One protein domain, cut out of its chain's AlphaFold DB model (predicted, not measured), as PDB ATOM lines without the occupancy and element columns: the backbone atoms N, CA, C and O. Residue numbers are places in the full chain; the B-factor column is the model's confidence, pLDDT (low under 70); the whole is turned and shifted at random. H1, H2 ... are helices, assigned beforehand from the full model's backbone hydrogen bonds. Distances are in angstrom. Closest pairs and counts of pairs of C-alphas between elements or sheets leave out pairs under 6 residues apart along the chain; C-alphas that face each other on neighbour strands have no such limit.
ATOM      1  N   LEU A  16     139.234  88.538  89.568       57.97
ATOM      2  CA  LEU A  16     140.596  88.104  89.258       57.97
ATOM      3  C   LEU A  16     141.247  87.318  90.402       57.97
ATOM      4  O   LEU A  16     141.930  86.342  90.113       57.97
ATOM      5  N   ASP A  17     140.990  87.659  91.668       57.69
ATOM      6  CA  ASP A  17     141.444  86.851  92.814       57.69
ATOM      7  C   ASP A  17     140.701  85.504  92.924       57.69
ATOM      8  O   ASP A  17     141.258  84.532  93.436       57.69
ATOM      9  N   THR A  18     139.483  85.406  92.376       64.25
ATOM     10  CA  THR A  18     138.733  84.138  92.284       64.25
ATOM     11  C   THR A  18     139.362  83.183  91.259       64.25
ATOM     12  O   THR A  18     139.413  81.972  91.476       64.25
ATOM     13  N   LEU A  19     139.888  83.716  90.150       61.47
ATOM     14  CA  LEU A  19     140.580  82.937  89.113       61.47
ATOM     15  C   LEU A  19     142.073  82.716  89.426       61.47
ATOM     16  O   LEU A  19     142.626  81.656  89.120       61.47
ATOM     17  N   PHE A  20     142.724  83.696  90.056       62.28
ATOM     18  CA  PHE A  20     144.160  83.736  90.332       62.28
ATOM     19  C   PHE A  20     144.438  84.310  91.736       62.28
ATOM     20  O   PHE A  20     144.799  85.481  91.866       62.28
ATOM     21  N   PRO A  21     144.322  83.497  92.800       63.12
ATOM     22  CA  PRO A  21     144.578  83.964  94.158       63.12
ATOM     23  C   PRO A  21     146.026  84.451  94.308       63.12
ATOM     24  O   PRO A  21     146.968  83.716  94.001       63.12
ATOM     25  N   GLY A  22     146.194  85.698  94.763       62.12
ATOM     26  CA  GLY A  22     147.491  86.369  94.931       62.12
ATOM     27  C   GLY A  22     147.820  87.397  93.843       62.12
ATOM     28  O   GLY A  22     148.793  88.144  93.977       62.12
ATOM     29  N   LEU A  23     146.997  87.488  92.792       64.94
ATOM     30  CA  LEU A  23     147.138  88.486  91.733       64.94
ATOM     31  C   LEU A  23     146.764  89.890  92.227       64.94
ATOM     32  O   LEU A  23     147.460  90.854  91.901       64.94
ATOM     33  N   GLY A  24     145.721  90.006  93.059       66.50
ATOM     34  CA  GLY A  24     145.319  91.279  93.666       66.50
ATOM     35  C   GLY A  24     146.409  91.864  94.568       66.50
ATOM     36  O   GLY A  24     146.686  93.065  94.528       66.50
ATOM     37  N   VAL A  25     147.119  90.995  95.294       68.12
ATOM     38  CA  VAL A  25     148.245  91.374  96.156       68.12
ATOM     39  C   VAL A  25     149.394  91.935  95.312       68.12
ATOM     40  O   VAL A  25     149.830  93.058  95.550       68.12
ATOM     41  N   ALA A  26     149.819  91.237  94.253       63.94
ATOM     42  CA  ALA A  26     150.871  91.719  93.351       63.94
ATOM     43  C   ALA A  26     150.513  93.049  92.658       63.94
ATOM     44  O   ALA A  26     151.365  93.928  92.523       63.94
ATOM     45  N   LEU A  27     149.250  93.225  92.259       64.06
ATOM     46  CA  LEU A  27     148.781  94.430  91.575       64.06
ATOM     47  C   LEU A  27     148.750  95.659  92.502       64.06
ATOM     48  O   LEU A  27     149.073  96.770  92.074       64.06
ATOM     49  N   SER A  28     148.435  95.460  93.786       64.25
ATOM     50  CA  SER A  28     148.406  96.541  94.782       64.25
ATOM     51  C   SER A  28     149.791  97.132  95.087       64.25
ATOM     52  O   SER A  28     149.899  98.339  95.305       64.25
ATOM     53  N   TYR A  29     150.866  96.339  94.989       63.81
ATOM     54  CA  TYR A  29     152.248  96.825  95.131       63.81
ATOM     55  C   TYR A  29     152.742  97.661  93.938       63.81
ATOM     56  O   TYR A  29     153.690  98.430  94.082       63.81
ATOM     57  N   ILE A  30     152.110  97.552  92.764       58.00
ATOM     58  CA  ILE A  30     152.541  98.229  91.523       58.00
ATOM     59  C   ILE A  30     151.819  99.575  91.330       58.00
ATOM     60  O   ILE A  30     152.348 100.496  90.695       58.00
ATOM     61  N   HIS A  31     150.634  99.734  91.926       61.78
ATOM     62  CA  HIS A  31     149.846 100.965  91.844       61.78
ATOM     63  C   HIS A  31     150.628 102.233  92.278       61.78
ATOM     64  O   HIS A  31     150.584 103.230  91.551       61.78
ATOM     65  N   PRO A  32     151.446 102.223  93.357       62.28
ATOM     66  CA  PRO A  32     152.245 103.386  93.766       62.28
ATOM     67  C   PRO A  32     153.426 103.704  92.826       62.28
ATOM     68  O   PRO A  32     153.751 104.878  92.615       62.28
ATOM     69  N   LEU A  33     154.043 102.682  92.210       54.94
ATOM     70  CA  LEU A  33     155.173 102.838  91.275       54.94
ATOM     71  C   LEU A  33     154.759 103.404  89.907       54.94
ATOM     72  O   LEU A  33     155.600 103.888  89.143       54.94
ATOM     73  N   THR A  34     153.459 103.387  89.610       54.88
ATOM     74  CA  THR A  34     152.883 103.938  88.374       54.88
ATOM     75  C   THR A  34     152.687 105.464  88.460       54.88
ATOM     76  O   THR A  34     152.433 106.129  87.449       54.88
ATOM     77  N   SER A  35     152.899 106.066  89.640       57.59
ATOM     78  CA  SER A  35     152.860 107.520  89.816       57.59
ATOM     79  C   SER A  35     154.003 108.231  89.064       57.59
ATOM     80  O   SER A  35     155.107 107.721  88.881       57.59
ATOM     81  N   ARG A  36     153.672 109.413  88.537       54.91
ATOM     82  CA  ARG A  36     154.225 110.148  87.378       54.91
ATOM     83  C   ARG A  36     155.744 110.477  87.354       54.91
ATOM     84  O   ARG A  36     156.157 111.169  86.433       54.91
ATOM     85  N   LYS A  37     156.589 110.025  88.295       61.91
ATOM     86  CA  LYS A  37     157.975 110.541  88.459       61.91
ATOM     87  C   LYS A  37     159.136 109.521  88.418       61.91
ATOM     88  O   LYS A  37     160.264 109.921  88.677       61.91
ATOM     89  N   SER A  38     158.924 108.249  88.070       56.84
ATOM     90  CA  SER A  38     160.003 107.238  87.983       56.84
ATOM     91  C   SER A  38     160.301 106.784  86.543       56.84
ATOM     92  O   SER A  38     159.395 106.614  85.725       56.84
ATOM     93  N   HIS A  39     161.595 106.608  86.247       69.31
ATOM     94  CA  HIS A  39     162.174 106.288  84.937       69.31
ATOM     95  C   HIS A  39     161.475 105.109  84.233       69.31
ATOM     96  O   HIS A  39     161.302 104.039  84.817       69.31
ATOM     97  N   LEU A  40     161.133 105.294  82.949       71.69
ATOM     98  CA  LEU A  40     160.465 104.327  82.059       71.69
ATOM     99  C   LEU A  40     161.030 102.895  82.174       71.69
ATOM    100  O   LEU A  40     160.269 101.929  82.175       71.69
ATOM    101  N   GLY A  41     162.350 102.759  82.341       73.06
ATOM    102  CA  GLY A  41     163.033 101.469  82.487       73.06
ATOM    103  C   GLY A  41     162.618 100.667  83.726       73.06
ATOM    104  O   GLY A  41     162.419  99.460  83.623       73.06
ATOM    105  N   ALA A  42     162.393 101.317  84.873       77.12
ATOM    106  CA  ALA A  42     161.939 100.631  86.086       77.12
ATOM    107  C   ALA A  42     160.534 100.032  85.899       77.12
ATOM    108  O   ALA A  42     160.259  98.918  86.337       77.12
ATOM    109  N   ARG A  43     159.661 100.737  85.167       75.56
ATOM    110  CA  ARG A  43     158.309 100.260  84.839       75.56
ATOM    111  C   ARG A  43     158.348  99.054  83.901       75.56
ATOM    112  O   ARG A  43     157.632  98.086  84.136       75.56
ATOM    113  N   LEU A  44     159.205  99.086  82.878       82.88
ATOM    114  CA  LEU A  44     159.371  97.967  81.945       82.88
ATOM    115  C   LEU A  44     159.934  96.716  82.639       82.88
ATOM    116  O   LEU A  44     159.436  95.619  82.396       82.88
ATOM    117  N   LEU A  45     160.897  96.872  83.554       84.19
ATOM    118  CA  LEU A  45     161.452  95.759  84.335       84.19
ATOM    119  C   LEU A  45     160.421  95.137  85.287       84.19
ATOM    120  O   LEU A  45     160.317  93.912  85.356       84.19
ATOM    121  N   CYS A  46     159.611  95.952  85.973       83.56
ATOM    122  CA  CYS A  46     158.523  95.447  86.817       83.56
ATOM    123  C   CYS A  46     157.457  94.706  86.001       83.56
ATOM    124  O   CYS A  46     157.018  93.629  86.404       83.56
ATOM    125  N   MET A  47     157.072  95.238  84.836       85.25
ATOM    126  CA  MET A  47     156.126  94.565  83.941       85.25
ATOM    127  C   MET A  47     156.688  93.244  83.409       85.25
ATOM    128  O   MET A  47     155.974  92.245  83.389       85.25
ATOM    129  N   TYR A  48     157.971  93.196  83.046       89.31
ATOM    130  CA  TYR A  48     158.634  91.963  82.620       89.31
ATOM    131  C   TYR A  48     158.680  90.906  83.741       89.31
ATOM    132  O   TYR A  48     158.367  89.733  83.513       89.31
ATOM    133  N   GLY A  49     158.993  91.316  84.975       88.81
ATOM    134  CA  GLY A  49     158.942  90.444  86.154       88.81
ATOM    135  C   GLY A  49     157.540  89.888  86.415       88.81
ATOM    136  O   GLY A  49     157.378  88.694  86.665       88.81
ATOM    137  N   LEU A  50     156.508  90.724  86.269       86.88
ATOM    138  CA  LEU A  50     155.122  90.287  86.402       86.88
ATOM    139  C   LEU A  50     154.739  89.284  85.305       86.88
ATOM    140  O   LEU A  50     154.190  88.232  85.607       86.88
ATOM    141  N   VAL A  51     155.071  89.560  84.041       90.38
ATOM    142  CA  VAL A  51     154.752  88.667  82.914       90.38
ATOM    143  C   VAL A  51     155.426  87.304  83.076       90.38
ATOM    144  O   VAL A  51     154.775  86.276  82.904       90.38
ATOM    145  N   THR A  52     156.704  87.268  83.453       90.00
ATOM    146  CA  THR A  52     157.430  86.004  83.675       90.00
ATOM    147  C   THR A  52     156.877  85.216  84.865       90.00
ATOM    148  O   THR A  52     156.726  83.994  84.772       90.00
ATOM    149  N   PHE A  53     156.496  85.898  85.950       88.50
ATOM    150  CA  PHE A  53     155.825  85.280  87.094       88.50
ATOM    151  C   PHE A  53     154.467  84.682  86.706       88.50
ATOM    152  O   PHE A  53     154.203  83.509  86.983       88.50
ATOM    153  N   LEU A  54     153.633  85.452  86.001       86.69
ATOM    154  CA  LEU A  54     152.320  85.008  85.537       86.69
ATOM    155  C   LEU A  54     152.429  83.851  84.551       86.69
ATOM    156  O   LEU A  54     151.693  82.880  84.683       86.69
ATOM    157  N   MET A  55     153.375  83.901  83.612       89.19
ATOM    158  CA  MET A  55     153.593  82.826  82.645       89.19
ATOM    159  C   MET A  55     154.018  81.527  83.339       89.19
ATOM    160  O   MET A  55     153.481  80.461  83.042       89.19
ATOM    161  N   ARG A  56     154.931  81.600  84.318       89.44
ATOM    162  CA  ARG A  56     155.357  80.429  85.100       89.44
ATOM    163  C   ARG A  56     154.207  79.856  85.934       89.44
ATOM    164  O   ARG A  56     154.044  78.635  85.996       89.44
ATOM    165  N   PHE A  57     153.397  80.719  86.545       84.62
ATOM    166  CA  PHE A  57     152.229  80.312  87.325       84.62
ATOM    167  C   PHE A  57     151.136  79.687  86.445       84.62
ATOM    168  O   PHE A  57     150.632  78.603  86.755       84.62
ATOM    169  N   ALA A  58     150.815  80.330  85.321       87.56
ATOM    170  CA  ALA A  58     149.847  79.857  84.341       87.56
ATOM    171  C   ALA A  58     150.284  78.517  83.746       87.56
ATOM    172  O   ALA A  58     149.493  77.579  83.738       87.56
ATOM    173  N   HIS A  59     151.553  78.372  83.357       87.06
ATOM    174  CA  HIS A  59     152.092  77.111  82.847       87.06
ATOM    175  C   HIS A  59     151.910  75.963  83.852       87.06
ATOM    176  O   HIS A  59     151.395  74.905  83.499       87.06
ATOM    177  N   GLY A  60     152.249  76.172  85.131       84.38
ATOM    178  CA  GLY A  60     152.070  75.146  86.167       84.38
ATOM    179  C   GLY A  60     150.603  74.817  86.485       84.38
ATOM    180  O   GLY A  60     150.287  73.715  86.935       84.38
ATOM    181  N   ARG A  61     149.682  75.763  86.278       83.88
ATOM    182  CA  ARG A  61     148.236  75.536  86.411       83.88
ATOM    183  C   ARG A  61     147.685  74.770  85.215       83.88
ATOM    184  O   ARG A  61     147.067  73.730  85.416       83.88
ATOM    185  N   VAL A  62     147.956  75.249  84.004       84.12
ATOM    186  CA  VAL A  62     147.517  74.627  82.750       84.12
ATOM    187  C   VAL A  62     148.043  73.202  82.655       84.12
ATOM    188  O   VAL A  62     147.252  72.306  82.401       84.12
ATOM    189  N   ALA A  63     149.318  72.952  82.969       81.62
ATOM    190  CA  ALA A  63     149.874  71.600  82.964       81.62
ATOM    191  C   ALA A  63     149.110  70.644  83.898       81.62
ATOM    192  O   ALA A  63     148.796  69.529  83.502       81.62
ATOM    193  N   ARG A  64     148.731  71.094  85.105       82.69
ATOM    194  CA  ARG A  64     147.928  70.289  86.044       82.69
ATOM    195  C   ARG A  64     146.496  70.063  85.566       82.69
ATOM    196  O   ARG A  64     145.944  68.994  85.788       82.69
ATOM    197  N   LEU A  65     145.882  71.065  84.939       81.75
ATOM    198  CA  LEU A  65     144.551  70.936  84.338       81.75
ATOM    199  C   LEU A  65     144.574  69.956  83.162       81.75
ATOM    200  O   LEU A  65     143.715  69.084  83.082       81.75
ATOM    201  N   VAL A  66     145.581  70.056  82.295       80.81
ATOM    202  CA  VAL A  66     145.802  69.117  81.192       80.81
ATOM    203  C   VAL A  66     146.028  67.710  81.739       80.81
ATOM    204  O   VAL A  66     145.334  66.791  81.325       80.81
ATOM    205  N   GLU A  67     146.899  67.546  82.736       80.44
ATOM    206  CA  GLU A  67     147.153  66.238  83.350       80.44
ATOM    207  C   GLU A  67     145.908  65.653  84.031       80.44
ATOM    208  O   GLU A  67     145.725  64.443  84.029       80.44
ATOM    209  N   LYS A  68     145.025  66.484  84.595       79.75
ATOM    210  CA  LYS A  68     143.828  66.002  85.294       79.75
ATOM    211  C   LYS A  68     142.668  65.664  84.357       79.75
ATOM    212  O   LYS A  68     141.961  64.696  84.607       79.75
ATOM    213  N   TYR A  69     142.433  66.483  83.333       78.81
ATOM    214  CA  TYR A  69     141.233  66.381  82.493       78.81
ATOM    215  C   TYR A  69     141.500  65.781  81.111       78.81
ATOM    216  O   TYR A  69     140.597  65.201  80.517       78.81
ATOM    217  N   PHE A  70     142.724  65.911  80.597       79.56
ATOM    218  CA  PHE A  70     143.107  65.444  79.262       79.56
ATOM    219  C   PHE A  70     144.052  64.242  79.298       79.56
ATOM    220  O   PHE A  70     144.513  63.812  78.243       79.56
ATOM    221  N   THR A  71     144.330  63.683  80.475       84.12
ATOM    222  CA  THR A  71     145.084  62.436  80.601       84.12
ATOM    223  C   THR A  71     144.157  61.331  81.061       84.12
ATOM    224  O   THR A  71     143.560  61.404  82.133       84.12
TER     225      THR A  71
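Overview. This is residues 16 to 71 of the 253 residues of the protein "BCS1_N domain-containing protein" of Beauveria bassiana D1-5 (UniProt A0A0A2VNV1). One long straight helix, H3, makes the length of a slender rod, and before it the chain folds back over a loop, with the short helix H2 running beside part of H3 in the opposite direction and a single small turn, H1, at the far end of H2. The two sides stay a little way off each other, and the last part of H3 sticks out from residue 62 on. The printed part has 56 residues with three named helices, in the order H1, H2, H3, and no named strand; its class is all helix. It is only just loose, close to extended, with a radius of gyration of the C-alphas of 14.8 A and spans of 50 by 21 by 9 A.

Along the chain. H3, residues 40 to 69, is the longest helix, 42.5 A from C-alpha 40 at (160.465, 104.327, 82.059) to C-alpha 69 at (141.233, 66.381, 82.493). H2 is residues 23 to 30, 11.1 A long. H1 is residues 16 to 19, beginning at C-alpha 16 at (140.596, 88.104, 89.258).

Arrangement. H3 touches no helix. H2 and H3 are near each other, with 8 pairs of C-alphas within 10 A and the closest 8.1 A apart. H1 and H2 touch only at the corner by their link, the closest C-alphas being those of Asp 17 and Gly 24, 5.9 A apart. H1 and H3 are apart. O i to N i+4 pairs are within hydrogen-bond range in 25 of 26 cases in H3 and 3 of 4 in H2, while H1 is too short for such a pair.

Size, cuts and confidence. The C-alphas of Lys 37 and Thr 71, the two farthest apart, are 50.4 A apart. Residues 35 to 41 stand free, as do residues 62 to 71, of which 62 to 69 belong to H3. The link from H1 to H2 is tight, and that from H2 to H3, 9 residues, is short. The printed part has no cut. Its mean pLDDT is 74.1, and residues 16 to 39 are under 70 in this predicted model.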